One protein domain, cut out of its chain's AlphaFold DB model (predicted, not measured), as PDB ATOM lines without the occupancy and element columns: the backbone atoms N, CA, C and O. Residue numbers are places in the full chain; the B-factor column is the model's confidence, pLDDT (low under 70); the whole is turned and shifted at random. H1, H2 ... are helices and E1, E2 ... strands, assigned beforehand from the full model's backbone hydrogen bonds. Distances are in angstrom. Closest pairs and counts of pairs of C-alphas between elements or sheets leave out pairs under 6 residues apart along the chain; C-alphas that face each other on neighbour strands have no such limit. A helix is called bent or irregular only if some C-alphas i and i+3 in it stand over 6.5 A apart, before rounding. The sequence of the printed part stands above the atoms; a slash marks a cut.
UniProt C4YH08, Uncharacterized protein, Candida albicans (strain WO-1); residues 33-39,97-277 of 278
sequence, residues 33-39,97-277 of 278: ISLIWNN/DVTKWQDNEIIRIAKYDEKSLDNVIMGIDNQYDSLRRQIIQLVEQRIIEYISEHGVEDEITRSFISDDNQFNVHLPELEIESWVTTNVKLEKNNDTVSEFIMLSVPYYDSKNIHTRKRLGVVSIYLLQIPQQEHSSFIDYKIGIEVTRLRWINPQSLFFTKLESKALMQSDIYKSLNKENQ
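What this domain is: This is residues 33 to 39 and 97 to 277 of the 278 residues of an uncharacterized protein of Candida albicans (strain WO-1) (UniProt C4YH08). A twisted sheet of six strands curls round one long helix, H3, which lies in its hollow near the middle of the domain. Two small helices graze the sheet, H4 near the last residues of H3 and H5 beside strand E1, while the short helices H1 and H2 lie far from the middle and off the sheet. The sheet is antiparallel throughout its named pairs and branched, with E1 and E6 both on one side of the bent strand E5 and with E4, E3 and E2 following on the other side. The printed part has 188 residues with five named helices and six named strands, in the order H1 E1 H2 H3 H4 E2 E3 E4 E5 E6 H5, and its class is mixed, helices and strands. The whole is compact, with a radius of gyration of the C-alphas of 17.4 A and spans of 46 by 41 by 37 A.

How they stand to each other: E2, residues 178 to 185, E3, residues 193 to 204, E4, residues 214 to 224, E5, residues 233 to 244, and E6, residues 252 to 255, form a meander, each strand the antiparallel neighbour of the one before, and each successive two are a hairpin. E2 and E3 have N 182 and O 196 at 2.8 A, within hydrogen-bond range; so are N 199 and O 220 of E3 and E4, at 3.0 A, N 221 and O 239 of E4 and E5, at 2.8 A, and N 242 and O 253 of E5 and E6, at 2.8 A. E5 bends by 55 degrees at residue 237, and its pairing is staggered: residues 233 to 237 pair with E1, residues 106 to 110, where N 109 and O 234 are 3.0 A apart, within hydrogen-bond range. E1, E2 and E6 are edge strands. Residues 107 to 108 of E1 also pair, in parallel, with residues 264 to 265. The sheet curls round H3, residues 127 to 150, whose closest C-alphas to E1 are those of Gln 134 and Ile 109, 6.5 A apart; to E5, those of Val 139 and Ile 240 are 7.5 A apart. H4, residues 155 to 158, only grazes the sheet, with C-alphas 156 and 244 the closest to E5 at 6.3 A. H5, residues 267 to 275, also only grazes it, and the closest C-alphas to E1 are those of Tyr 269 and Ala 110, 4.8 A apart. H3 and H5 are close but not clearly touching, with C-alphas 134 and 268 the closest at 7.2 A, and are only just about perpendicular, at 71 degrees. H2, residues 117 to 121, and H1, residues 33 to 39, are not on the sheet. H2 and H3 are close but not clearly touching, the closest C-alphas being those of Asn 119 and Ser 130, 7.9 A apart; H1 and H3 are apart. In H1, H2, H3 and H5 every O i to N i+4 pair is within hydrogen-bond range; H4 is too short for such a pair, and its one O i to N i+3 pair is not within range.

Where its parts are: H3 measures 34.1 A from C-alpha 127 at (27.564, 12.548, -5.457) to C-alpha 150 at (7.876, 38.692, -15.012). E3 measures 35.6 A, E5 32.6 A, E4 30.0 A and E2 22.5 A, while E1 measures 13.4 A and E6 10.0 A. H1 begins at C-alpha 33, (-0.942, 9.693, -22.132), and measures 10.0 A. H2 measures 6.3 A, H4 5.1 A and H5 12.6 A, the last ending at C-alpha 275, (33.314, 27.262, 7.423).

The domain as a whole: The C-alphas of Ile 248 and Gln 277, the two farthest apart, are 52.9 A apart. Residues 40 to 96 are not printed, and C-alphas 39 and 97 across the cut are 32.3 A apart. The links H4 to E2 and E6 to H5 are long, of 19 and 11 residues. The mean pLDDT of the printed part is 84.3; residues 188 to 191, 229 to 230, 260 to 262 and 275 to 277 are under 70.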
ATOM      1  N   ILE A  33      -1.218  10.886 -21.320       88.19
ATOM      2  CA  ILE A  33      -0.942   9.693 -22.132       88.19
ATOM      3  C   ILE A  33       0.476   9.185 -21.856       88.19
ATOM      4  O   ILE A  33       0.668   8.001 -21.584       88.19
ATOM      5  N   SER A  34       1.461  10.090 -21.859       87.50
ATOM      6  CA  SER A  34       2.849   9.749 -21.543       87.50
ATOM      7  C   SER A  34       2.980   9.208 -20.116       87.50
ATOM      8  O   SER A  34       3.675   8.219 -19.898       87.50
ATOM      9  N   LEU A  35       2.258   9.782 -19.149       88.06
ATOM     10  CA  LEU A  35       2.252   9.291 -17.770       88.06
ATOM     11  C   LEU A  35       1.662   7.897 -17.618       88.06
ATOM     12  O   LEU A  35       2.267   7.054 -16.961       88.06
ATOM     13  N   ILE A  36       0.503   7.647 -18.222       88.25
ATOM     14  CA  ILE A  36      -0.146   6.336 -18.174       88.25
ATOM     15  C   ILE A  36       0.773   5.301 -18.819       88.25
ATOM     16  O   ILE A  36       1.080   4.275 -18.210       88.25
ATOM     17  N   TRP A  37       1.274   5.610 -20.019       87.31
ATOM     18  CA  TRP A  37       2.175   4.725 -20.740       87.31
ATOM     19  C   TRP A  37       3.424   4.415 -19.932       87.31
ATOM     20  O   TRP A  37       3.815   3.261 -19.831       87.31
ATOM     21  N   ASN A  38       4.053   5.416 -19.326       86.31
ATOM     22  CA  ASN A  38       5.356   5.239 -18.703       86.31
ATOM     23  C   ASN A  38       5.301   4.718 -17.269       86.31
ATOM     24  O   ASN A  38       6.182   3.941 -16.904       86.31
ATOM     25  N   ASN A  39       4.287   5.104 -16.493       84.00
ATOM     26  CA  ASN A  39       4.259   4.861 -15.052       84.00
ATOM     27  C   ASN A  39       3.226   3.812 -14.636       84.00
ATOM     28  O   ASN A  39       3.494   3.068 -13.699       84.00
ATOM     29  N   ASP A  97      22.610  27.638 -25.186       80.88
ATOM     30  CA  ASP A  97      23.703  28.184 -25.984       80.88
ATOM     31  C   ASP A  97      25.043  27.694 -25.409       80.88
ATOM     32  O   ASP A  97      25.406  28.021 -24.273       80.88
ATOM     33  N   VAL A  98      25.744  26.888 -26.206       78.81
ATOM     34  CA  VAL A  98      27.027  26.248 -25.886       78.81
ATOM     35  C   VAL A  98      28.200  27.221 -26.096       78.81
ATOM     36  O   VAL A  98      29.320  26.954 -25.665       78.81
ATOM     37  N   THR A  99      27.964  28.377 -26.724       74.50
ATOM     38  CA  THR A  99      29.021  29.313 -27.131       74.50
ATOM     39  C   THR A  99      29.270  30.437 -26.130       74.50
ATOM     40  O   THR A  99      30.406  30.901 -25.999       74.50
ATOM     41  N   LYS A 100      28.242  30.935 -25.438       78.62
ATOM     42  CA  LYS A 100      28.356  32.076 -24.517       78.62
ATOM     43  C   LYS A 100      27.647  31.789 -23.201       78.62
ATOM     44  O   LYS A 100      26.554  31.223 -23.178       78.62
ATOM     45  N   TRP A 101      28.267  32.229 -22.112       79.81
ATOM     46  CA  TRP A 101      27.742  32.101 -20.756       79.81
ATOM     47  C   TRP A 101      27.739  33.487 -20.112       79.81
ATOM     48  O   TRP A 101      28.699  34.240 -20.268       79.81
ATOM     49  N   GLN A 102      26.634  33.837 -19.458       81.94
ATOM     50  CA  GLN A 102      26.470  35.078 -18.700       81.94
ATOM     51  C   GLN A 102      26.219  34.719 -17.237       81.94
ATOM     52  O   GLN A 102      25.561  33.715 -16.977       81.94
ATOM     53  N   ASP A 103      26.692  35.527 -16.290       81.06
ATOM     54  CA  ASP A 103      26.619  35.208 -14.852       81.06
ATOM     55  C   ASP A 103      25.193  34.955 -14.350       81.06
ATOM     56  O   ASP A 103      24.974  34.128 -13.468       81.06
ATOM     57  N   ASN A 104      24.205  35.607 -14.959       84.19
ATOM     58  CA  ASN A 104      22.790  35.434 -14.646       84.19
ATOM     59  C   ASN A 104      22.167  34.130 -15.191       84.19
ATOM     60  O   ASN A 104      21.024  33.797 -14.863       84.19
ATOM     61  N   GLU A 105      22.902  33.375 -16.012       86.00
ATOM     62  CA  GLU A 105      22.550  32.032 -16.497       86.00
ATOM     63  C   GLU A 105      23.212  30.908 -15.691       86.00
ATOM     64  O   GLU A 105      22.941  29.730 -15.945       86.00
ATOM     65  N   ILE A 106      24.102  31.259 -14.760       89.12
ATOM     66  CA  ILE A 106      24.998  30.319 -14.093       89.12
ATOM     67  C   ILE A 106      24.491  30.012 -12.688       89.12
ATOM     68  O   ILE A 106      24.136  30.901 -11.909       89.12
ATOM     69  N   ILE A 107      24.507  28.725 -12.360       89.94
ATOM     70  CA  ILE A 107      24.367  28.233 -10.998       89.94
ATOM     71  C   ILE A 107      25.675  27.610 -10.530       89.94
ATOM     72  O   ILE A 107      26.376  26.953 -11.300       89.94
ATOM     73  N   ARG A 108      25.966  27.779  -9.244       90.69
ATOM     74  CA  ARG A 108      27.122  27.196  -8.574       90.69
ATOM     75  C   ARG A 108      26.688  26.139  -7.578       90.69
ATOM     76  O   ARG A 108      25.883  26.403  -6.682       90.69
ATOM     77  N   ILE A 109      27.260  24.955  -7.741       90.75
ATOM     78  CA  ILE A 109      26.996  23.769  -6.933       90.75
ATOM     79  C   ILE A 109      28.301  23.379  -6.230       90.75
ATOM     80  O   ILE A 109      29.375  23.449  -6.826       90.75
ATOM     81  N   ALA A 110      28.229  22.977  -4.963       88.00
ATOM     82  CA  ALA A 110      29.375  22.436  -4.243       88.00
ATOM     83  C   ALA A 110      29.747  21.058  -4.800       88.00
ATOM     84  O   ALA A 110      28.872  20.209  -5.005       88.00
ATOM     85  N   LYS A 111      31.044  20.826  -5.017       87.31
ATOM     86  CA  LYS A 111      31.545  19.503  -5.387       87.31
ATOM     87  C   LYS A 111      31.371  18.562  -4.195       87.31
ATOM     88  O   LYS A 111      31.616  18.946  -3.057       87.31
ATOM     89  N   TYR A 112      30.928  17.338  -4.462       84.75
ATOM     90  CA  TYR A 112      30.777  16.335  -3.415       84.75
ATOM     91  C   TYR A 112      32.151  15.936  -2.860       84.75
ATOM     92  O   TYR A 112      33.038  15.557  -3.627       84.75
ATOM     93  N   ASP A 113      32.296  16.017  -1.538       83.00
ATOM     94  CA  ASP A 113      33.448  15.519  -0.792       83.00
ATOM     95  C   ASP A 113      32.981  14.458   0.212       83.00
ATOM     96  O   ASP A 113      32.183  14.743   1.112       83.00
ATOM     97  N   GLU A 114      33.497  13.241   0.056       79.19
ATOM     98  CA  GLU A 114      33.214  12.088   0.919       79.19
ATOM     99  C   GLU A 114      33.661  12.311   2.367       79.19
ATOM    100  O   GLU A 114      33.124  11.690   3.280       79.19
ATOM    101  N   LYS A 115      34.647  13.186   2.594       82.00
ATOM    102  CA  LYS A 115      35.207  13.434   3.930       82.00
ATOM    103  C   LYS A 115      34.456  14.502   4.717       82.00
ATOM    104  O   LYS A 115      34.737  14.685   5.902       82.00
ATOM    105  N   SER A 116      33.541  15.225   4.079       78.00
ATOM    106  CA  SER A 116      32.838  16.331   4.723       78.00
ATOM    107  C   SER A 116      31.797  15.827   5.731       78.00
ATOM    108  O   SER A 116      30.951  14.985   5.426       78.00
ATOM    109  N   LEU A 117      31.848  16.370   6.951       76.19
ATOM    110  CA  LEU A 117      30.900  16.040   8.021       76.19
ATOM    111  C   LEU A 117      29.486  16.547   7.705       76.19
ATOM    112  O   LEU A 117      28.508  15.881   8.037       76.19
ATOM    113  N   ASP A 118      29.380  17.673   7.000       76.00
ATOM    114  CA  ASP A 118      28.113  18.250   6.545       76.00
ATOM    115  C   ASP A 118      27.305  17.288   5.670       76.00
ATOM    116  O   ASP A 118      26.094  17.151   5.860       76.00
ATOM    117  N   ASN A 119      27.963  16.569   4.752       79.62
ATOM    118  CA  ASN A 119      27.289  15.579   3.913       79.62
ATOM    119  C   ASN A 119      26.697  14.449   4.763       79.62
ATOM    120  O   ASN A 119      25.553  14.055   4.540       79.62
ATOM    121  N   VAL A 120      27.417  14.000   5.796       78.94
ATOM    122  CA  VAL A 120      26.931  12.973   6.732       78.94
ATOM    123  C   VAL A 120      25.738  13.485   7.543       78.94
ATOM    124  O   VAL A 120      24.725  12.795   7.646       78.94
ATOM    125  N   ILE A 121      25.811  14.711   8.074       79.31
ATOM    126  CA  ILE A 121      24.716  15.331   8.842       79.31
ATOM    127  C   ILE A 121      23.463  15.501   7.973       79.31
ATOM    128  O   ILE A 121      22.340  15.295   8.435       79.31
ATOM    129  N   MET A 122      23.642  15.854   6.700       76.88
ATOM    130  CA  MET A 122      22.548  16.023   5.746       76.88
ATOM    131  C   MET A 122      22.003  14.705   5.174       76.88
ATOM    132  O   MET A 122      21.009  14.758   4.437       76.88
ATOM    133  N   GLY A 123      22.607  13.556   5.505       78.75
ATOM    134  CA  GLY A 123      22.244  12.240   4.970       78.75
ATOM    135  C   GLY A 123      22.520  12.110   3.469       78.75
ATOM    136  O   GLY A 123      21.713  11.540   2.735       78.75
ATOM    137  N   ILE A 124      23.595  12.737   2.990       83.44
ATOM    138  CA  ILE A 124      24.036  12.704   1.597       83.44
ATOM    139  C   ILE A 124      25.118  11.633   1.473       83.44
ATOM    140  O   ILE A 124      26.275  11.869   1.808       83.44
ATOM    141  N   ASP A 125      24.733  10.473   0.946       81.81
ATOM    142  CA  ASP A 125      25.617   9.303   0.888       81.81
ATOM    143  C   ASP A 125      26.475   9.247  -0.387       81.81
ATOM    144  O   ASP A 125      27.432   8.477  -0.472       81.81
ATOM    145  N   ASN A 126      26.115  10.008  -1.427       85.94
ATOM    146  CA  ASN A 126      26.801   9.966  -2.717       85.94
ATOM    147  C   ASN A 126      26.696  11.283  -3.510       85.94
ATOM    148  O   ASN A 126      25.864  12.158  -3.243       85.94
ATOM    149  N   GLN A 127      27.525  11.391  -4.555       85.81
ATOM    150  CA  GLN A 127      27.564  12.548  -5.457       85.81
ATOM    151  C   GLN A 127      26.221  12.804  -6.157       85.81
ATOM    152  O   GLN A 127      25.854  13.961  -6.364       85.81
ATOM    153  N   TYR A 128      25.485  11.751  -6.517       86.12
ATOM    154  CA  TYR A 128      24.198  11.877  -7.200       86.12
ATOM    155  C   TYR A 128      23.149  12.548  -6.305       86.12
ATOM    156  O   TYR A 128      22.474  13.479  -6.739       86.12
ATOM    157  N   ASP A 129      23.054  12.124  -5.046       86.19
ATOM    158  CA  ASP A 129      22.136  12.671  -4.054       86.19
ATOM    159  C   ASP A 129      22.491  14.121  -3.712       86.19
ATOM    160  O   ASP A 129      21.594  14.968  -3.645       86.19
ATOM    161  N   SER A 130      23.789  14.428  -3.592       88.88
ATOM    162  CA  SER A 130      24.279  15.796  -3.389       88.88
ATOM    163  C   SER A 130      23.856  16.713  -4.534       88.88
ATOM    164  O   SER A 130      23.226  17.753  -4.325       88.88
ATOM    165  N   LEU A 131      24.160  16.306  -5.765       90.44
ATOM    166  CA  LEU A 131      23.909  17.099  -6.959       90.44
ATOM    167  C   LEU A 131      22.401  17.262  -7.194       90.44
ATOM    168  O   LEU A 131      21.932  18.373  -7.439       90.44
ATOM    169  N   ARG A 132      21.615  16.194  -7.019       91.19
ATOM    170  CA  ARG A 132      20.148  16.238  -7.072       91.19
ATOM    171  C   ARG A 132      19.572  17.271  -6.111       91.19
ATOM    172  O   ARG A 132      18.788  18.114  -6.540       91.19
ATOM    173  N   ARG A 133      19.938  17.210  -4.831       90.69
ATOM    174  CA  ARG A 133      19.382  18.090  -3.795       90.69
ATOM    175  C   ARG A 133      19.697  19.556  -4.078       90.69
ATOM    176  O   ARG A 133      18.800  20.395  -4.057       90.69
ATOM    177  N   GLN A 134      20.948  19.841  -4.437       91.50
ATOM    178  CA  GLN A 134      21.387  21.193  -4.776       91.50
ATOM    179  C   GLN A 134      20.675  21.740  -6.024       91.50
ATOM    180  O   GLN A 134      20.251  22.894  -6.022       91.50
ATOM    181  N   ILE A 135      20.484  20.927  -7.071       92.69
ATOM    182  CA  ILE A 135      19.778  21.368  -8.285       92.69
ATOM    183  C   ILE A 135      18.315  21.678  -7.996       92.69
ATOM    184  O   ILE A 135      17.823  22.708  -8.446       92.69
ATOM    185  N   ILE A 136      17.609  20.799  -7.283       92.81
ATOM    186  CA  ILE A 136      16.177  20.985  -7.022       92.81
ATOM    187  C   ILE A 136      15.939  22.244  -6.202       92.81
ATOM    188  O   ILE A 136      15.092  23.054  -6.575       92.81
ATOM    189  N   GLN A 137      16.764  22.463  -5.178       91.88
ATOM    190  CA  GLN A 137      16.750  23.693  -4.401       91.88
ATOM    191  C   GLN A 137      16.928  24.939  -5.281       91.88
ATOM    192  O   GLN A 137      16.147  25.888  -5.197       91.88
ATOM    193  N   LEU A 138      17.959  24.945  -6.130       91.31
ATOM    194  CA  LEU A 138      18.264  26.083  -6.995       91.31
ATOM    195  C   LEU A 138      17.161  26.327  -8.023       91.31
ATOM    196  O   LEU A 138      16.797  27.469  -8.278       91.31
ATOM    197  N   VAL A 139      16.593  25.266  -8.591       92.38
ATOM    198  CA  VAL A 139      15.497  25.354  -9.563       92.38
ATOM    199  C   VAL A 139      14.229  25.907  -8.921       92.38
ATOM    200  O   VAL A 139      13.584  26.757  -9.528       92.38
ATOM    201  N   GLU A 140      13.881  25.468  -7.709       90.56
ATOM    202  CA  GLU A 140      12.746  26.019  -6.959       90.56
ATOM    203  C   GLU A 140      12.904  27.528  -6.749       90.56
ATOM    204  O   GLU A 140      12.008  28.293  -7.110       90.56
ATOM    205  N   GLN A 141      14.066  27.960  -6.247       89.81
ATOM    206  CA  GLN A 141      14.375  29.382  -6.061       89.81
ATOM    207  C   GLN A 141      14.276  30.151  -7.383       89.81
ATOM    208  O   GLN A 141      13.645  31.204  -7.451       89.81
ATOM    209  N   ARG A 142      14.824  29.588  -8.464       89.56
ATOM    210  CA  ARG A 142      14.844  30.231  -9.779       89.56
ATOM    211  C   ARG A 142      13.461  30.384 -10.405       89.56
ATOM    212  O   ARG A 142      13.208  31.384 -11.066       89.56
ATOM    213  N   ILE A 143      12.568  29.412 -10.209       89.62
ATOM    214  CA  ILE A 143      11.174  29.498 -10.670       89.62
ATOM    215  C   ILE A 143      10.442  30.616  -9.922       89.62
ATOM    216  O   ILE A 143       9.763  31.422 -10.553       89.62
ATOM    217  N   ILE A 144      10.593  30.681  -8.596       89.12
ATOM    218  CA  ILE A 144       9.962  31.720  -7.768       89.12
ATOM    219  C   ILE A 144      10.440  33.112  -8.198       89.12
ATOM    220  O   ILE A 144       9.631  34.027  -8.363       89.12
ATOM    221  N   GLU A 145      11.742  33.267  -8.425       88.25
ATOM    222  CA  GLU A 145      12.342  34.527  -8.867       88.25
ATOM    223  C   GLU A 145      11.874  34.931 -10.261       88.25
ATOM    224  O   GLU A 145      11.446  36.066 -10.449       88.25
ATOM    225  N   TYR A 146      11.853  33.993 -11.210       88.75
ATOM    226  CA  TYR A 146      11.365  34.256 -12.560       88.75
ATOM    227  C   TYR A 146       9.923  34.785 -12.555       88.75
ATOM    228  O   TYR A 146       9.624  35.782 -13.213       88.75
ATOM    229  N   ILE A 147       9.040  34.150 -11.775       87.38
ATOM    230  CA  ILE A 147       7.637  34.573 -11.638       87.38
ATOM    231  C   ILE A 147       7.536  35.933 -10.935       87.38
ATOM    232  O   ILE A 147       6.654  36.724 -11.257       87.38
ATOM    233  N   SER A 148       8.436  36.223  -9.994       86.69
ATOM    234  CA  SER A 148       8.466  37.512  -9.297       86.69
ATOM    235  C   SER A 148       8.901  38.660 -10.218       86.69
ATOM    236  O   SER A 148       8.368  39.758 -10.097       86.69
ATOM    237  N   GLU A 149       9.833  38.414 -11.146       86.81
ATOM    238  CA  GLU A 149      10.311  39.407 -12.124       86.81
ATOM    239  C   GLU A 149       9.295  39.672 -13.243       86.81
ATOM    240  O   GLU A 149       9.042  40.822 -13.592       86.81
ATOM    241  N   HIS A 150       8.709  38.612 -13.805       83.75
ATOM    242  CA  HIS A 150       7.876  38.692 -15.012       83.75
ATOM    243  C   HIS A 150       6.374  38.745 -14.704       83.75
ATOM    244  O   HIS A 150       5.553  38.934 -15.599       83.75
ATOM    245  N   GLY A 151       5.991  38.562 -13.442       79.50
ATOM    246  CA  GLY A 151       4.598  38.527 -13.029       79.50
ATOM    247  C   GLY A 151       3.836  37.288 -13.514       79.50
ATOM    248  O   GLY A 151       4.382  36.262 -13.929       79.50
ATOM    249  N   VAL A 152       2.511  37.373 -13.403       79.81
ATOM    250  CA  VAL A 152       1.591  36.236 -13.543       79.81
ATOM    251  C   VAL A 152       0.767  36.360 -14.822       79.81
ATOM    252  O   VAL A 152      -0.461  36.479 -14.804       79.81
ATOM    253  N   GLU A 153       1.454  36.365 -15.957       76.62
ATOM    254  CA  GLU A 153       0.799  36.545 -17.256       76.62
ATOM    255  C   GLU A 153       0.204  35.226 -17.777       76.62
ATOM    256  O   GLU A 153      -0.965  35.174 -18.173       76.62
ATOM    257  N   ASP A 154       0.963  34.133 -17.663       79.94
ATOM    258  CA  ASP A 154       0.646  32.838 -18.262       79.94
ATOM    259  C   ASP A 154      -0.104  31.865 -17.341       79.94
ATOM    260  O   ASP A 154       0.056  31.820 -16.121       79.94
ATOM    261  N   GLU A 155      -0.856  30.941 -17.946       80.94
ATOM    262  CA  GLU A 155      -1.468  29.810 -17.232       80.94
ATOM    263  C   GLU A 155      -0.457  28.918 -16.491       80.94
ATOM    264  O   GLU A 155      -0.836  28.194 -15.566       80.94
ATOM    265  N   ILE A 156       0.804  28.909 -16.934       82.75
ATOM    266  CA  ILE A 156       1.880  28.136 -16.311       82.75
ATOM    267  C   ILE A 156       2.338  28.833 -15.030       82.75
ATOM    268  O   ILE A 156       2.399  28.182 -13.989       82.75
ATOM    269  N   THR A 157       2.588  30.144 -15.063       82.25
ATOM    270  CA  THR A 157       3.006  30.906 -13.876       82.25
ATOM    271  C   THR A 157       1.888  30.972 -12.835       82.25
ATOM    272  O   THR A 157       2.151  30.774 -11.652       82.25
ATOM    273  N   ARG A 158       0.621  31.071 -13.269       83.31
ATOM    274  CA  ARG A 158      -0.556  30.940 -12.385       83.31
ATOM    275  C   ARG A 158      -0.605  29.622 -11.626       83.31
ATOM    276  O   ARG A 158      -1.085  29.591 -10.505       83.31
ATOM    277  N   SER A 159      -0.124  28.528 -12.218       81.25
ATOM    278  CA  SER A 159      -0.184  27.213 -11.564       81.25
ATOM    279  C   SER A 159       0.728  27.089 -10.341       81.25
ATOM    280  O   SER A 159       0.568  26.157  -9.559       81.25
ATOM    281  N   PHE A 160       1.659  28.026 -10.171       82.06
ATOM    282  CA  PHE A 160       2.592  28.075  -9.053       82.06
ATOM    283  C   PHE A 160       2.147  29.001  -7.918       82.06
ATOM    284  O   PHE A 160       2.834  29.073  -6.899       82.06
ATOM    285  N   ILE A 161       1.024  29.700  -8.082       81.75
ATOM    286  CA  ILE A 161       0.492  30.652  -7.109       81.75
ATOM    287  C   ILE A 161      -0.834  30.105  -6.585       81.75
ATOM    288  O   ILE A 161      -1.689  29.675  -7.358       81.75
ATOM    289  N   SER A 162      -0.976  30.057  -5.262       74.12
ATOM    290  CA  SER A 162      -2.222  29.669  -4.604       74.12
ATOM    291  C   SER A 162      -3.259  30.791  -4.664       74.12
ATOM    292  O   SER A 162      -2.929  31.947  -4.921       74.12
ATOM    293  N   ASP A 163      -4.513  30.462  -4.353       70.38
ATOM    294  CA  ASP A 163      -5.606  31.441  -4.279       70.38
ATOM    295  C   ASP A 163      -5.329  32.576  -3.262       70.38
ATOM    296  O   ASP A 163      -5.861  33.675  -3.401       70.38
ATOM    297  N   ASP A 164      -4.436  32.343  -2.290       73.06
ATOM    298  CA  ASP A 164      -3.984  33.320  -1.288       73.06
ATOM    299  C   ASP A 164      -2.766  34.155  -1.746       73.06
ATOM    300  O   ASP A 164      -2.093  34.780  -0.923       73.06
ATOM    301  N   ASN A 165      -2.435  34.150  -3.043       74.25
ATOM    302  CA  ASN A 165      -1.251  34.797  -3.625       74.25
ATOM    303  C   ASN A 165       0.092  34.330  -3.027       74.25
ATOM    304  O   ASN A 165       1.078  35.069  -3.037       74.25
ATOM    305  N   GLN A 166       0.162  33.098  -2.519       78.75
ATOM    306  CA  GLN A 166       1.405  32.513  -2.012       78.75
ATOM    307  C   GLN A 166       2.021  31.565  -3.041       78.75
ATOM    308  O   GLN A 166       1.312  30.847  -3.749       78.75
ATOM    309  N   PHE A 167       3.353  31.521  -3.107       78.75
ATOM    310  CA  PHE A 167       4.051  30.539  -3.934       78.75
ATOM    311  C   PHE A 167       3.847  29.131  -3.379       78.75
ATOM    312  O   PHE A 167       4.187  28.837  -2.233       78.75
ATOM    313  N   ASN A 168       3.326  28.246  -4.221       76.38
ATOM    314  CA  ASN A 168       3.016  26.863  -3.889       76.38
ATOM    315  C   ASN A 168       3.714  25.922  -4.879       76.38
ATOM    316  O   ASN A 168       3.094  25.114  -5.570       76.38
ATOM    317  N   VAL A 169       5.032  26.102  -5.010       74.25
ATOM    318  CA  VAL A 169       5.881  25.260  -5.856       74.25
ATOM    319  C   VAL A 169       6.468  24.155  -5.001       74.25
ATOM    320  O   VAL A 169       7.188  24.422  -4.038       74.25
ATOM    321  N   HIS A 170       6.160  22.910  -5.350       85.00
ATOM    322  CA  HIS A 170       6.729  21.748  -4.680       85.00
ATOM    323  C   HIS A 170       7.333  20.791  -5.695       85.00
ATOM    324  O   HIS A 170       6.607  20.091  -6.410       85.00
ATOM    325  N   LEU A 171       8.665  20.759  -5.730       88.31
ATOM    326  CA  LEU A 171       9.475  19.848  -6.526       88.31
ATOM    327  C   LEU A 171      10.108  18.807  -5.588       88.31
ATOM    328  O   LEU A 171      11.138  19.064  -4.971       88.31
ATOM    329  N   PRO A 172       9.505  17.618  -5.428       87.06
ATOM    330  CA  PRO A 172      10.066  16.588  -4.566       87.06
ATOM    331  C   PRO A 172      11.418  16.096  -5.082       87.06
ATOM    332  O   PRO A 172      11.514  15.533  -6.173       87.06
ATOM    333  N   GLU A 173      12.441  16.230  -4.239       86.06
ATOM    334  CA  GLU A 173      13.823  15.844  -4.540       86.06
ATOM    335  C   GLU A 173      13.945  14.373  -4.962       86.06
ATOM    336  O   GLU A 173      14.679  14.050  -5.887       86.06
ATOM    337  N   LEU A 174      13.200  13.471  -4.318       86.06
ATOM    338  CA  LEU A 174      13.303  12.022  -4.534       86.06
ATOM    339  C   LEU A 174      12.570  11.515  -5.790       86.06
ATOM    340  O   LEU A 174      12.713  10.350  -6.148       86.06
ATOM    341  N   GLU A 175      11.772  12.348  -6.461       89.12
ATOM    342  CA  GLU A 175      10.830  11.909  -7.503       89.12
ATOM    343  C   GLU A 175      11.287  12.267  -8.924       89.12
ATOM    344  O   GLU A 175      10.502  12.726  -9.749       89.12
ATOM    345  N   ILE A 176      12.560  12.035  -9.244       90.81
ATOM    346  CA  ILE A 176      13.090  12.282 -10.592       90.81
ATOM    347  C   ILE A 176      12.541  11.256 -11.592       90.81
ATOM    348  O   ILE A 176      12.780  10.058 -11.467       90.81
ATOM    349  N   GLU A 177      11.879  11.719 -12.654       90.56
ATOM    350  CA  GLU A 177      11.295  10.848 -13.683       90.56
ATOM    351  C   GLU A 177      12.265  10.439 -14.781       90.56
ATOM    352  O   GLU A 177      12.149   9.347 -15.355       90.56
ATOM    353  N   SER A 178      13.177  11.337 -15.140       91.75
ATOM    354  CA  SER A 178      14.204  11.067 -16.134       91.75
ATOM    355  C   SER A 178      15.516  11.709 -15.742       91.75
ATOM    356  O   SER A 178      15.532  12.798 -15.175       91.75
ATOM    357  N   TRP A 179      16.601  11.028 -16.084       93.69
ATOM    358  CA  TRP A 179      17.959  11.501 -15.898       93.69
ATOM    359  C   TRP A 179      18.808  11.038 -17.070       93.69
ATOM    360  O   TRP A 179      18.817   9.851 -17.397       93.69
ATOM    361  N   VAL A 180      19.515  11.960 -17.709       93.19
ATOM    362  CA  VAL A 180      20.483  11.652 -18.754       93.19
ATOM    363  C   VAL A 180      21.702  12.535 -18.571       93.19
ATOM    364  O   VAL A 180      21.584  13.756 -18.563       93.19
ATOM    365  N   THR A 181      22.861  11.895 -18.492       93.12
ATOM    366  CA  THR A 181      24.168  12.544 -18.527       93.12
ATOM    367  C   THR A 181      24.826  12.220 -19.862       93.12
ATOM    368  O   THR A 181      24.882  11.055 -20.261       93.12
ATOM    369  N   THR A 182      25.305  13.236 -20.573       91.19
ATOM    370  CA  THR A 182      26.033  13.081 -21.836       91.19
ATOM    371  C   THR A 182      27.134  14.106 -21.987       91.19
ATOM    372  O   THR A 182      27.058  15.190 -21.436       91.19
ATOM    373  N   ASN A 183      28.120  13.779 -22.804       90.81
ATOM    374  CA  ASN A 183      29.241  14.650 -23.112       90.81
ATOM    375  C   ASN A 183      28.945  15.499 -24.352       90.81
ATOM    376  O   ASN A 183      28.547  14.960 -25.387       90.81
ATOM    377  N   VAL A 184      29.165  16.810 -24.256       88.62
ATOM    378  CA  VAL A 184      28.971  17.782 -25.340       88.62
ATOM    379  C   VAL A 184      30.307  18.439 -25.666       88.62
ATOM    380  O   VAL A 184      31.046  18.835 -24.768       88.62
ATOM    381  N   LYS A 185      30.626  18.563 -26.956       85.38
ATOM    382  CA  LYS A 185      31.796  19.322 -27.413       85.38
ATOM    383  C   LYS A 185      31.458  20.808 -27.451       85.38
ATOM    384  O   LYS A 185      30.449  21.180 -28.051       85.38
ATOM    385  N   LEU A 186      32.290  21.640 -26.834       81.44
ATOM    386  CA  LEU A 186      32.122  23.090 -26.882       81.44
ATOM    387  C   LEU A 186      32.659  23.646 -28.207       81.44
ATOM    388  O   LEU A 186      33.808  23.402 -28.557       81.44
ATOM    389  N   GLU A 187      31.861  24.441 -28.923       70.62
ATOM    390  CA  GLU A 187      32.253  24.986 -30.238       70.62
ATOM    391  C   GLU A 187      33.451  25.949 -30.179       70.62
ATOM    392  O   GLU A 187      34.163  26.110 -31.164       70.62
ATOM    393  N   LYS A 188      33.691  26.605 -29.036       64.75
ATOM    394  CA  LYS A 188      34.761  27.611 -28.903       64.75
ATOM    395  C   LYS A 188      36.149  27.040 -28.620       64.75
ATOM    396  O   LYS A 188      37.132  27.708 -28.917       64.75
ATOM    397  N   ASN A 189      36.232  25.841 -28.054       61.50
ATOM    398  CA  ASN A 189      37.484  25.199 -27.668       61.50
ATOM    399  C   ASN A 189      37.448  23.784 -28.240       61.50
ATOM    400  O   ASN A 189      36.904  22.885 -27.600       61.50
ATOM    401  N   ASN A 190      37.992  23.628 -29.450       57.84
ATOM    402  CA  ASN A 190      37.784  22.502 -30.374       57.84
ATOM    403  C   ASN A 190      37.978  21.074 -29.820       57.84
ATOM    404  O   ASN A 190      37.583  20.136 -30.503       57.84
ATOM    405  N   ASP A 191      38.481  20.891 -28.597       64.25
ATOM    406  CA  ASP A 191      38.639  19.578 -27.956       64.25
ATOM    407  C   ASP A 191      38.129  19.499 -26.506       64.25
ATOM    408  O   ASP A 191      38.213  18.447 -25.874       64.25
ATOM    409  N   THR A 192      37.559  20.576 -25.956       76.94
ATOM    410  CA  THR A 192      37.002  20.521 -24.597       76.94
ATOM    411  C   THR A 192      35.617  19.887 -24.609       76.94
ATOM    412  O   THR A 192      34.699  20.330 -25.307       76.94
ATOM    413  N   VAL A 193      35.488  18.821 -23.826       83.75
ATOM    414  CA  VAL A 193      34.241  18.102 -23.603       83.75
ATOM    415  C   VAL A 193      33.672  18.547 -22.263       83.75
ATOM    416  O   VAL A 193      34.371  18.521 -21.254       83.75
ATOM    417  N   SER A 194      32.402  18.933 -22.259       88.00
ATOM    418  CA  SER A 194      31.667  19.328 -21.059       88.00
ATOM    419  C   SER A 194      30.520  18.371 -20.790       88.00
ATOM    420  O   SER A 194      29.879  17.864 -21.716       88.00
ATOM    421  N   GLU A 195      30.244  18.134 -19.512       91.50
ATOM    422  CA  GLU A 195      29.106  17.330 -19.093       91.50
ATOM    423  C   GLU A 195      27.799  18.108 -19.310       91.50
ATOM    424  O   GLU A 195      27.646  19.261 -18.906       91.50
ATOM    425  N   PHE A 196      26.835  17.461 -19.949       93.12
ATOM    426  CA  PHE A 196      25.466  17.923 -20.093       93.12
ATOM    427  C   PHE A 196      24.538  16.973 -19.351       93.12
ATOM    428  O   PHE A 196      24.488  15.776 -19.646       93.12
ATOM    429  N   ILE A 197      23.770  17.526 -18.421       94.31
ATOM    430  CA  ILE A 197      22.799  16.789 -17.625       94.31
ATOM    431  C   ILE A 197      21.409  17.301 -17.986       94.31
ATOM    432  O   ILE A 197      21.123  18.496 -17.926       94.31
ATOM    433  N   MET A 198      20.523  16.379 -18.340       94.62
ATOM    434  CA  MET A 198      19.099  16.642 -18.468       94.62
ATOM    435  C   MET A 198      18.346  15.783 -17.465       94.62
ATOM    436  O   MET A 198      18.453  14.557 -17.480       94.62
ATOM    437  N   LEU A 199      17.515  16.417 -16.648       94.81
ATOM    438  CA  LEU A 199      16.649  15.713 -15.712       94.81
ATOM    439  C   LEU A 199      15.232  16.280 -15.731       94.81
ATOM    440  O   LEU A 199      15.012  17.421 -16.134       94.81
ATOM    441  N   SER A 200      14.253  15.471 -15.338       94.06
ATOM    442  CA  SER A 200      12.866  15.924 -15.232       94.06
ATOM    443  C   SER A 200      12.232  15.517 -13.913       94.06
ATOM    444  O   SER A 200      12.381  14.377 -13.469       94.06
ATOM    445  N   VAL A 201      11.531  16.464 -13.291       94.44
ATOM    446  CA  VAL A 201      10.905  16.308 -11.973       94.44
ATOM    447  C   VAL A 201       9.451  16.772 -12.044       94.44
ATOM    448  O   VAL A 201       9.165  17.815 -12.640       94.44
ATOM    449  N   PRO A 202       8.498  16.011 -11.486       93.00
ATOM    450  CA  PRO A 202       7.115  16.436 -11.408       93.00
ATOM    451  C   PRO A 202       6.978  17.538 -10.361       93.00
ATOM    452  O   PRO A 202       7.646  17.501  -9.335       93.00
ATOM    453  N   TYR A 203       6.070  18.482 -10.585       91.75
ATOM    454  CA  TYR A 203       5.687  19.434  -9.545       91.75
ATOM    455  C   TYR A 203       4.219  19.265  -9.164       91.75
ATOM    456  O   TYR A 203       3.374  18.856  -9.977       91.75
ATOM    457  N   TYR A 204       3.943  19.554  -7.898       90.31
ATOM    458  CA  TYR A 204       2.665  19.307  -7.245       90.31
ATOM    459  C   TYR A 204       2.115  20.579  -6.607       90.31
ATOM    460  O   TYR A 204       2.865  21.499  -6.302       90.31
ATOM    461  N   ASP A 205       0.806  20.590  -6.376       86.75
ATOM    462  CA  ASP A 205       0.084  21.668  -5.687       86.75
ATOM    463  C   ASP A 205       0.189  21.618  -4.152       86.75
ATOM    464  O   ASP A 205      -0.356  22.474  -3.468       86.75
ATOM    465  N   SER A 206       0.781  20.575  -3.569       83.56
ATOM    466  CA  SER A 206       0.852  20.412  -2.118       83.56
ATOM    467  C   SER A 206       1.993  19.483  -1.722       83.56
ATOM    468  O   SER A 206       2.345  18.551  -2.453       83.56
ATOM    469  N   LYS A 207       2.544  19.701  -0.522       83.06
ATOM    470  CA  LYS A 207       3.539  18.806   0.090       83.06
ATOM    471  C   LYS A 207       2.938  17.469   0.524       83.06
ATOM    472  O   LYS A 207       3.645  16.466   0.570       83.06
ATOM    473  N   ASN A 208       1.648  17.433   0.860       83.94
ATOM    474  CA  ASN A 208       1.033  16.229   1.408       83.94
ATOM    475  C   ASN A 208       0.790  15.188   0.307       83.94
ATOM    476  O   ASN A 208      -0.047  15.370  -0.575       83.94
ATOM    477  N   ILE A 209       1.494  14.059   0.403       82.56
ATOM    478  CA  ILE A 209       1.482  12.969  -0.581       82.56
ATOM    479  C   ILE A 209       0.064  12.440  -0.849       82.56
ATOM    480  O   ILE A 209      -0.244  12.075  -1.981       82.56
ATOM    481  N   HIS A 210      -0.809  12.417   0.161       81.12
ATOM    482  CA  HIS A 210      -2.151  11.837   0.041       81.12
ATOM    483  C   HIS A 210      -3.164  12.756  -0.648       81.12
ATOM    484  O   HIS A 210      -4.139  12.275  -1.228       81.12
ATOM    485  N   THR A 211      -2.953  14.073  -0.587       80.94
ATOM    486  CA  THR A 211      -3.889  15.073  -1.124       80.94
ATOM    487  C   THR A 211      -3.365  15.788  -2.352       80.94
ATOM    488  O   THR A 211      -4.162  16.367  -3.084       80.94
ATOM    489  N   ARG A 212      -2.050  15.757  -2.587       85.50
ATOM    490  CA  ARG A 212      -1.437  16.509  -3.673       85.50
ATOM    491  C   ARG A 212      -1.900  16.026  -5.040       85.50
ATOM    492  O   ARG A 212      -2.120  14.841  -5.287       85.50
ATOM    493  N   LYS A 213      -2.009  16.957  -5.967       86.19
ATOM    494  CA  LYS A 213      -2.274  16.748  -7.378       86.19
ATOM    495  C   LYS A 213      -1.045  17.166  -8.161       86.19
ATOM    496  O   LYS A 213      -0.495  18.249  -7.987       86.19
ATOM    497  N   ARG A 214      -0.642  16.304  -9.087       88.75
ATOM    498  CA  ARG A 214       0.395  16.643 -10.052       88.75
ATOM    499  C   ARG A 214      -0.100  17.718 -11.013       88.75
ATOM    500  O   ARG A 214      -1.110  17.522 -11.695       88.75
ATOM    501  N   LEU A 215       0.646  18.811 -11.092       89.06
ATOM    502  CA  LEU A 215       0.342  19.948 -11.955       89.06
ATOM    503  C   LEU A 215       1.111  19.887 -13.278       89.06
ATOM    504  O   LEU A 215       0.581  20.277 -14.321       89.06
ATOM    505  N   GLY A 216       2.323  19.333 -13.271       90.94
ATOM    506  CA  GLY A 216       3.163  19.277 -14.461       90.94
ATOM    507  C   GLY A 216       4.513  18.618 -14.235       90.94
ATOM    508  O   GLY A 216       4.672  17.774 -13.351       90.94
ATOM    509  N   VAL A 217       5.463  18.982 -15.094       93.38
ATOM    510  CA  VAL A 217       6.868  18.571 -15.042       93.38
ATOM    511  C   VAL A 217       7.761  19.764 -15.306       93.38
ATOM    512  O   VAL A 217       7.494  20.549 -16.213       93.38
ATOM    513  N   VAL A 218       8.849  19.845 -14.558       94.88
ATOM    514  CA  VAL A 218       9.968  20.737 -14.825       94.88
ATOM    515  C   VAL A 218      11.094  19.908 -15.430       94.88
ATOM    516  O   VAL A 218      11.530  18.921 -14.842       94.88
ATOM    517  N   SER A 219      11.530  20.276 -16.633       95.25
ATOM    518  CA  SER A 219      12.721  19.710 -17.268       95.25
ATOM    519  C   SER A 219      13.872  20.681 -17.057       95.25
ATOM    520  O   SER A 219      13.769  21.851 -17.417       95.25
ATOM    521  N   ILE A 220      14.949  20.199 -16.457       95.88
ATOM    522  CA  ILE A 220      16.118  20.991 -16.100       95.88
ATOM    523  C   ILE A 220      17.256  20.546 -17.009       95.88
ATOM    524  O   ILE A 220      17.514  19.350 -17.169       95.88
ATOM    525  N   TYR A 221      17.901  21.529 -17.619       95.50
ATOM    526  CA  TYR A 221      19.023  21.373 -18.527       95.50
ATOM    527  C   TYR A 221      20.231  22.036 -17.890       95.50
ATOM    528  O   TYR A 221      20.165  23.217 -17.556       95.50
ATOM    529  N   LEU A 222      21.318  21.293 -17.735       94.12
ATOM    530  CA  LEU A 222      22.560  21.768 -17.148       94.12
ATOM    531  C   LEU A 222      23.700  21.488 -18.111       94.12
ATOM    532  O   LEU A 222      23.848  20.366 -18.588       94.12
ATOM    533  N   LEU A 223      24.511  22.502 -18.370       92.88
ATOM    534  CA  LEU A 223      25.753  22.383 -19.115       92.88
ATOM    535  C   LEU A 223      26.896  22.815 -18.204       92.88
ATOM    536  O   LEU A 223      26.921  23.956 -17.746       92.88
ATOM    537  N   GLN A 224      27.820  21.904 -17.931       91.56
ATOM    538  CA  GLN A 224      28.984  22.183 -17.104       91.56
ATOM    539  C   GLN A 224      29.885  23.205 -17.793       91.56
ATOM    540  O   GLN A 224      30.228  23.059 -18.968       91.56
ATOM    541  N   ILE A 225      30.294  24.227 -17.049       89.00
ATOM    542  CA  ILE A 225      31.275  25.198 -17.514       89.00
ATOM    543  C   ILE A 225      32.669  24.627 -17.222       89.00
ATOM    544  O   ILE A 225      32.925  24.206 -16.093       89.00
ATOM    545  N   PRO A 226      33.575  24.566 -18.215       82.81
ATOM    546  CA  PRO A 226      34.929  24.078 -18.005       82.81
ATOM    547  C   PRO A 226      35.652  24.970 -16.992       82.81
ATOM    548  O   PRO A 226      35.731  26.188 -17.154       82.81
ATOM    549  N   GLN A 227      36.174  24.344 -15.943       78.44
ATOM    550  CA  GLN A 227      36.856  24.994 -14.829       78.44
ATOM    551  C   GLN A 227      38.170  24.277 -14.519       78.44
ATOM    552  O   GLN A 227      38.415  23.165 -14.982       78.44
ATOM    553  N   GLN A 228      39.020  24.926 -13.724       70.88
ATOM    554  CA  GLN A 228      40.252  24.320 -13.228       70.88
ATOM    555  C   GLN A 228      39.929  23.167 -12.260       70.88
ATOM    556  O   GLN A 228      39.042  23.287 -11.412       70.88
ATOM    557  N   GLU A 229      40.676  22.064 -12.369       65.12
ATOM    558  CA  GLU A 229      40.402  20.782 -11.694       65.12
ATOM    559  C   GLU A 229      40.380  20.854 -10.152       65.12
ATOM    560  O   GLU A 229      39.754  20.015  -9.501       65.12
ATOM    561  N   HIS A 230      41.008  21.877  -9.560       67.06
ATOM    562  CA  HIS A 230      41.142  22.062  -8.109       67.06
ATOM    563  C   HIS A 230      40.040  22.912  -7.455       67.06
ATOM    564  O   HIS A 230      40.161  23.302  -6.296       67.06
ATOM    565  N   SER A 231      38.967  23.224  -8.176       77.75
ATOM    566  CA  SER A 231      37.842  23.978  -7.617       77.75
ATOM    567  C   SER A 231      36.991  23.121  -6.662       77.75
ATOM    568  O   SER A 231      36.711  21.947  -6.915       77.75
ATOM    569  N   SER A 232      36.558  23.721  -5.547       82.81
ATOM    570  CA  SER A 232      35.618  23.124  -4.576       82.81
ATOM    571  C   SER A 232      34.154  23.191  -5.032       82.81
ATOM    572  O   SER A 232      33.245  22.719  -4.348       82.81
ATOM    573  N   PHE A 233      33.909  23.782  -6.197       87.12
ATOM    574  CA  PHE A 233      32.594  23.996  -6.774       87.12
ATOM    575  C   PHE A 233      32.597  23.648  -8.254       87.12
ATOM    576  O   PHE A 233      33.650  23.536  -8.874       87.12
ATOM    577  N   ILE A 234      31.401  23.480  -8.799       89.69
ATOM    578  CA  ILE A 234      31.163  23.272 -10.218       89.69
ATOM    579  C   ILE A 234      30.121  24.295 -10.652       89.69
ATOM    580  O   ILE A 234      29.030  24.359 -10.072       89.69
ATOM    581  N   ASP A 235      30.455  25.086 -11.669       91.75
ATOM    582  CA  ASP A 235      29.492  25.993 -12.288       91.75
ATOM    583  C   ASP A 235      28.778  25.296 -13.452       91.75
ATOM    584  O   ASP A 235      29.396  24.687 -14.331       91.75
ATOM    585  N   TYR A 236      27.453  25.420 -13.473       91.88
ATOM    586  CA  TYR A 236      26.602  24.944 -14.554       91.88
ATOM    587  C   TYR A 236      25.824  26.109 -15.153       91.88
ATOM    588  O   TYR A 236      25.201  26.895 -14.439       91.88
ATOM    589  N   LYS A 237      25.774  26.176 -16.483       92.38
ATOM    590  CA  LYS A 237      24.748  26.942 -17.188       92.38
ATOM    591  C   LYS A 237      23.433  26.176 -17.124       92.38
ATOM    592  O   LYS A 237      23.385  25.006 -17.501       92.38
ATOM    593  N   ILE A 238      22.371  26.839 -16.682       93.56
ATOM    594  CA  ILE A 238      21.075  26.211 -16.417       93.56
ATOM    595  C   ILE A 238      19.961  26.767 -17.312       93.56
ATOM    596  O   ILE A 238      19.772  27.976 -17.443       93.56
ATOM    597  N   GLY A 239      19.158  25.861 -17.867       93.69
ATOM    598  CA  GLY A 239      17.882  26.157 -18.512       93.69
ATOM    599  C   GLY A 239      16.756  25.365 -17.867       93.69
ATOM    600  O   GLY A 239      16.915  24.185 -17.554       93.69
ATOM    601  N   ILE A 240      15.610  26.008 -17.671       94.25
ATOM    602  CA  ILE A 240      14.448  25.412 -17.016       94.25
ATOM    603  C   ILE A 240      13.280  25.453 -17.997       94.25
ATOM    604  O   ILE A 240      12.909  26.510 -18.496       94.25
ATOM    605  N   GLU A 241      12.697  24.291 -18.283       94.50
ATOM    606  CA  GLU A 241      11.452  24.162 -19.038       94.50
ATOM    607  C   GLU A 241      10.344  23.665 -18.113       94.50
ATOM    608  O   GLU A 241      10.269  22.478 -17.787       94.50
ATOM    609  N   VAL A 242       9.432  24.552 -17.739       92.69
ATOM    610  CA  VAL A 242       8.215  24.169 -17.030       92.69
ATOM    611  C   VAL A 242       7.155  23.787 -18.046       92.69
ATOM    612  O   VAL A 242       6.802  24.567 -18.922       92.69
ATOM    613  N   THR A 243       6.597  22.589 -17.918       92.25
ATOM    614  CA  THR A 243       5.484  22.128 -18.745       92.25
ATOM    615  C   THR A 243       4.294  21.759 -17.874       92.25
ATOM    616  O   THR A 243       4.404  20.924 -16.974       92.25
ATOM    617  N   ARG A 244       3.129  22.343 -18.161       89.50
ATOM    618  CA  ARG A 244       1.883  21.987 -17.474       89.50
ATOM    619  C   ARG A 244       1.311  20.688 -18.035       89.50
ATOM    620  O   ARG A 244       1.317  20.461 -19.245       89.50
ATOM    621  N   LEU A 245       0.781  19.848 -17.151       88.56
ATOM    622  CA  LEU A 245       0.204  18.567 -17.530       88.56
ATOM    623  C   LEU A 245      -1.112  18.772 -18.288       88.56
ATOM    624  O   LEU A 245      -2.073  19.332 -17.758       88.56
ATOM    625  N   ARG A 246      -1.166  18.288 -19.532       87.69
ATOM    626  CA  ARG A 246      -2.372  18.302 -20.374       87.69
ATOM    627  C   ARG A 246      -2.560  16.963 -21.084       87.69
ATOM    628  O   ARG A 246      -1.639  16.156 -21.180       87.69
ATOM    629  N   TRP A 247      -3.766  16.702 -21.581       85.12
ATOM    630  CA  TRP A 247      -4.034  15.505 -22.389       85.12
ATOM    631  C   TRP A 247      -3.379  15.597 -23.771       85.12
ATOM    632  O   TRP A 247      -2.760  14.635 -24.218       85.12
ATOM    633  N   ILE A 248      -3.482  16.765 -24.409       82.50
ATOM    634  CA  ILE A 248      -3.020  17.044 -25.774       82.50
ATOM    635  C   ILE A 248      -2.305  18.404 -25.767       82.50
ATOM    636  O   ILE A 248      -2.695  19.287 -25.004       82.50
ATOM    637  N   ASN A 249      -1.262  18.555 -26.594       80.94
ATOM    638  CA  ASN A 249      -0.510  19.802 -26.819       80.94
ATOM    639  C   ASN A 249      -0.132  20.541 -25.522       80.94
ATOM    640  O   ASN A 249      -0.672  21.611 -25.221       80.94
ATOM    641  N   PRO A 250       0.772  19.957 -24.716       84.44
ATOM    642  CA  PRO A 250       1.199  20.578 -23.473       84.44
ATOM    643  C   PRO A 250       1.917  21.904 -23.757       84.44
ATOM    644  O   PRO A 250       2.795  21.969 -24.616       84.44
ATOM    645  N   GLN A 251       1.536  22.952 -23.026       85.31
ATOM    646  CA  GLN A 251       2.209  24.249 -23.074       85.31
ATOM    647  C   GLN A 251       3.449  24.213 -22.183       85.31
ATOM    648  O   GLN A 251       3.400  23.698 -21.059       85.31
ATOM    649  N   SER A 252       4.547  24.763 -22.696       89.81
ATOM    650  CA  SER A 252       5.832  24.820 -22.011       89.81
ATOM    651  C   SER A 252       6.377  26.240 -21.991       89.81
ATOM    652  O   SER A 252       6.425  26.890 -23.031       89.81
ATOM    653  N   LEU A 253       6.845  26.661 -20.825       91.12
ATOM    654  CA  LEU A 253       7.595  27.885 -20.599       91.12
ATOM    655  C   LEU A 253       9.068  27.503 -20.445       91.12
ATOM    656  O   LEU A 253       9.386  26.643 -19.622       91.12
ATOM    657  N   PHE A 254       9.952  28.108 -21.234       91.50
ATOM    658  CA  PHE A 254      11.393  27.887 -21.140       91.50
ATOM    659  C   PHE A 254      12.104  29.195 -20.834       91.50
ATOM    660  O   PHE A 254      11.900  30.179 -21.540       91.50
ATOM    661  N   PHE A 255      12.962  29.184 -19.819       90.12
ATOM    662  CA  PHE A 255      13.773  30.335 -19.453       90.12
ATOM    663  C   PHE A 255      15.175  29.900 -19.012       90.12
ATOM    664  O   PHE A 255      15.373  28.830 -18.426       90.12
ATOM    665  N   THR A 256      16.162  30.737 -19.329       86.38
ATOM    666  CA  THR A 256      17.577  30.524 -18.978       86.38
ATOM    667  C   THR A 256      18.164  31.655 -18.155       86.38
ATOM    668  O   THR A 256      19.112  31.406 -17.419       86.38
ATOM    669  N   LYS A 257      17.626  32.874 -18.264       83.31
ATOM    670  CA  LYS A 257      18.139  34.092 -17.628       83.31
ATOM    671  C   LYS A 257      17.178  34.586 -16.557       83.31
ATOM    672  O   LYS A 257      15.967  34.461 -16.719       83.31
ATOM    673  N   LEU A 258      17.750  35.162 -15.509       81.38
ATOM    674  CA  LEU A 258      17.070  36.071 -14.590       81.38
ATOM    675  C   LEU A 258      17.677  37.457 -14.801       81.38
ATOM    676  O   LEU A 258      18.898  37.573 -14.922       81.38
ATOM    677  N   GLU A 259      16.866  38.498 -14.930       72.88
ATOM    678  CA  GLU A 259      17.396  39.822 -15.283       72.88
ATOM    679  C   GLU A 259      18.001  40.539 -14.074       72.88
ATOM    680  O   GLU A 259      18.975  41.277 -14.220       72.88
ATOM    681  N   SER A 260      17.479  40.287 -12.870       63.88
ATOM    682  CA  SER A 260      17.825  41.066 -11.676       63.88
ATOM    683  C   SER A 260      18.955  40.483 -10.821       63.88
ATOM    684  O   SER A 260      19.389  41.133  -9.865       63.88
ATOM    685  N   LYS A 261      19.457  39.277 -11.129       66.81
ATOM    686  CA  LYS A 261      20.358  38.536 -10.230       66.81
ATOM    687  C   LYS A 261      21.679  38.090 -10.848       66.81
ATOM    688  O   LYS A 261      21.749  37.602 -11.972       66.81
ATOM    689  N   ALA A 262      22.723  38.213 -10.030       69.44
ATOM    690  CA  ALA A 262      24.028  37.602 -10.252       69.44
ATOM    691  C   ALA A 262      23.993  36.080  -9.993       69.44
ATOM    692  O   ALA A 262      22.965  35.523  -9.603       69.44
ATOM    693  N   LEU A 263      25.143  35.427 -10.190       81.00
ATOM    694  CA  LEU A 263      25.377  33.990 -10.007       81.00
ATOM    695  C   LEU A 263      24.697  33.420  -8.745       81.00
ATOM    696  O   LEU A 263      24.963  33.849  -7.620       81.00
ATOM    697  N   MET A 264      23.832  32.420  -8.939       84.00
ATOM    698  CA  MET A 264      23.070  31.784  -7.859       84.00
ATOM    699  C   MET A 264      23.858  30.609  -7.266       84.00
ATOM    700  O   MET A 264      24.464  29.823  -7.990       84.00
ATOM    701  N   GLN A 265      23.855  30.480  -5.939       88.31
ATOM    702  CA  GLN A 265      24.671  29.505  -5.205       88.31
ATOM    703  C   GLN A 265      23.798  28.592  -4.347       88.31
ATOM    704  O   GLN A 265      22.873  29.083  -3.691       88.31
ATOM    705  N   SER A 266      24.110  27.292  -4.329       85.06
ATOM    706  CA  SER A 266      23.418  26.326  -3.468       85.06
ATOM    707  C   SER A 266      23.663  26.626  -1.989       85.06
ATOM    708  O   SER A 266      24.696  27.190  -1.616       85.06
ATOM    709  N   ASP A 267      22.732  26.242  -1.116       84.44
ATOM    710  CA  ASP A 267      22.908  26.511   0.315       84.44
ATOM    711  C   ASP A 267      24.015  25.648   0.933       84.44
ATOM    712  O   ASP A 267      24.717  26.125   1.820       84.44
ATOM    713  N   ILE A 268      24.240  24.444   0.394       81.19
ATOM    714  CA  ILE A 268      25.382  23.586   0.753       81.19
ATOM    715  C   ILE A 268      26.707  24.277   0.402       81.19
ATOM    716  O   ILE A 268      27.648  24.276   1.187       81.19
ATOM    717  N   TYR A 269      26.793  24.938  -0.756       81.12
ATOM    718  CA  TYR A 269      27.984  25.720  -1.084       81.12
ATOM    719  C   TYR A 269      28.171  26.900  -0.125       81.12
ATOM    720  O   TYR A 269      29.287  27.175   0.318       81.12
ATOM    721  N   LYS A 270      27.083  27.594   0.231       83.50
ATOM    722  CA  LYS A 270      27.146  28.718   1.175       83.50
ATOM    723  C   LYS A 270      27.566  28.279   2.578       83.50
ATOM    724  O   LYS A 270      28.255  29.059   3.232       83.50
ATOM    725  N   SER A 271      27.153  27.101   3.056       79.81
ATOM    726  CA  SER A 271      27.588  26.587   4.364       79.81
ATOM    727  C   SER A 271      29.082  26.277   4.351       79.81
ATOM    728  O   SER A 271      29.817  26.855   5.148       79.81
ATOM    729  N   LEU A 272      29.551  25.518   3.357       76.81
ATOM    730  CA  LEU A 272      30.968  25.166   3.211       76.81
ATOM    731  C   LEU A 272      31.871  26.398   3.070       76.81
ATOM    732  O   LEU A 272      32.978  26.444   3.603       76.81
ATOM    733  N   ASN A 273      31.420  27.430   2.354       76.25
ATOM    734  CA  ASN A 273      32.218  28.642   2.191       76.25
ATOM    735  C   ASN A 273      32.309  29.472   3.485       76.25
ATOM    736  O   ASN A 273      33.305  30.158   3.692       76.25
ATOM    737  N   LYS A 274      31.301  29.408   4.366       75.31
ATOM    738  CA  LYS A 274      31.353  30.063   5.683       75.31
ATOM    739  C   LYS A 274      32.308  29.356   6.639       75.31
ATOM    740  O   LYS A 274      32.981  30.032   7.404       75.31
ATOM    741  N   GLU A 275      32.378  28.028   6.591       62.44
ATOM    742  CA  GLU A 275      33.314  27.262   7.423       62.44
ATOM    743  C   GLU A 275      34.770  27.509   7.031       62.44
ATOM    744  O   GLU A 275      35.608  27.674   7.903       62.44
ATOM    745  N   ASN A 276      35.065  27.637   5.736       60.88
ATOM    746  CA  ASN A 276      36.421  27.921   5.253       60.88
ATOM    747  C   ASN A 276      36.915  29.357   5.537       60.88
ATOM    748  O   ASN A 276      38.072  29.667   5.256       60.88
ATOM    749  N   GLN A 277      36.045  30.249   6.019       57.88
ATOM    750  CA  GLN A 277      36.384  31.638   6.357       57.88
ATOM    751  C   GLN A 277      36.603  31.867   7.860       57.88
ATOM    752  O   GLN A 277      37.051  32.954   8.229       57.88
TER     753      GLN A 277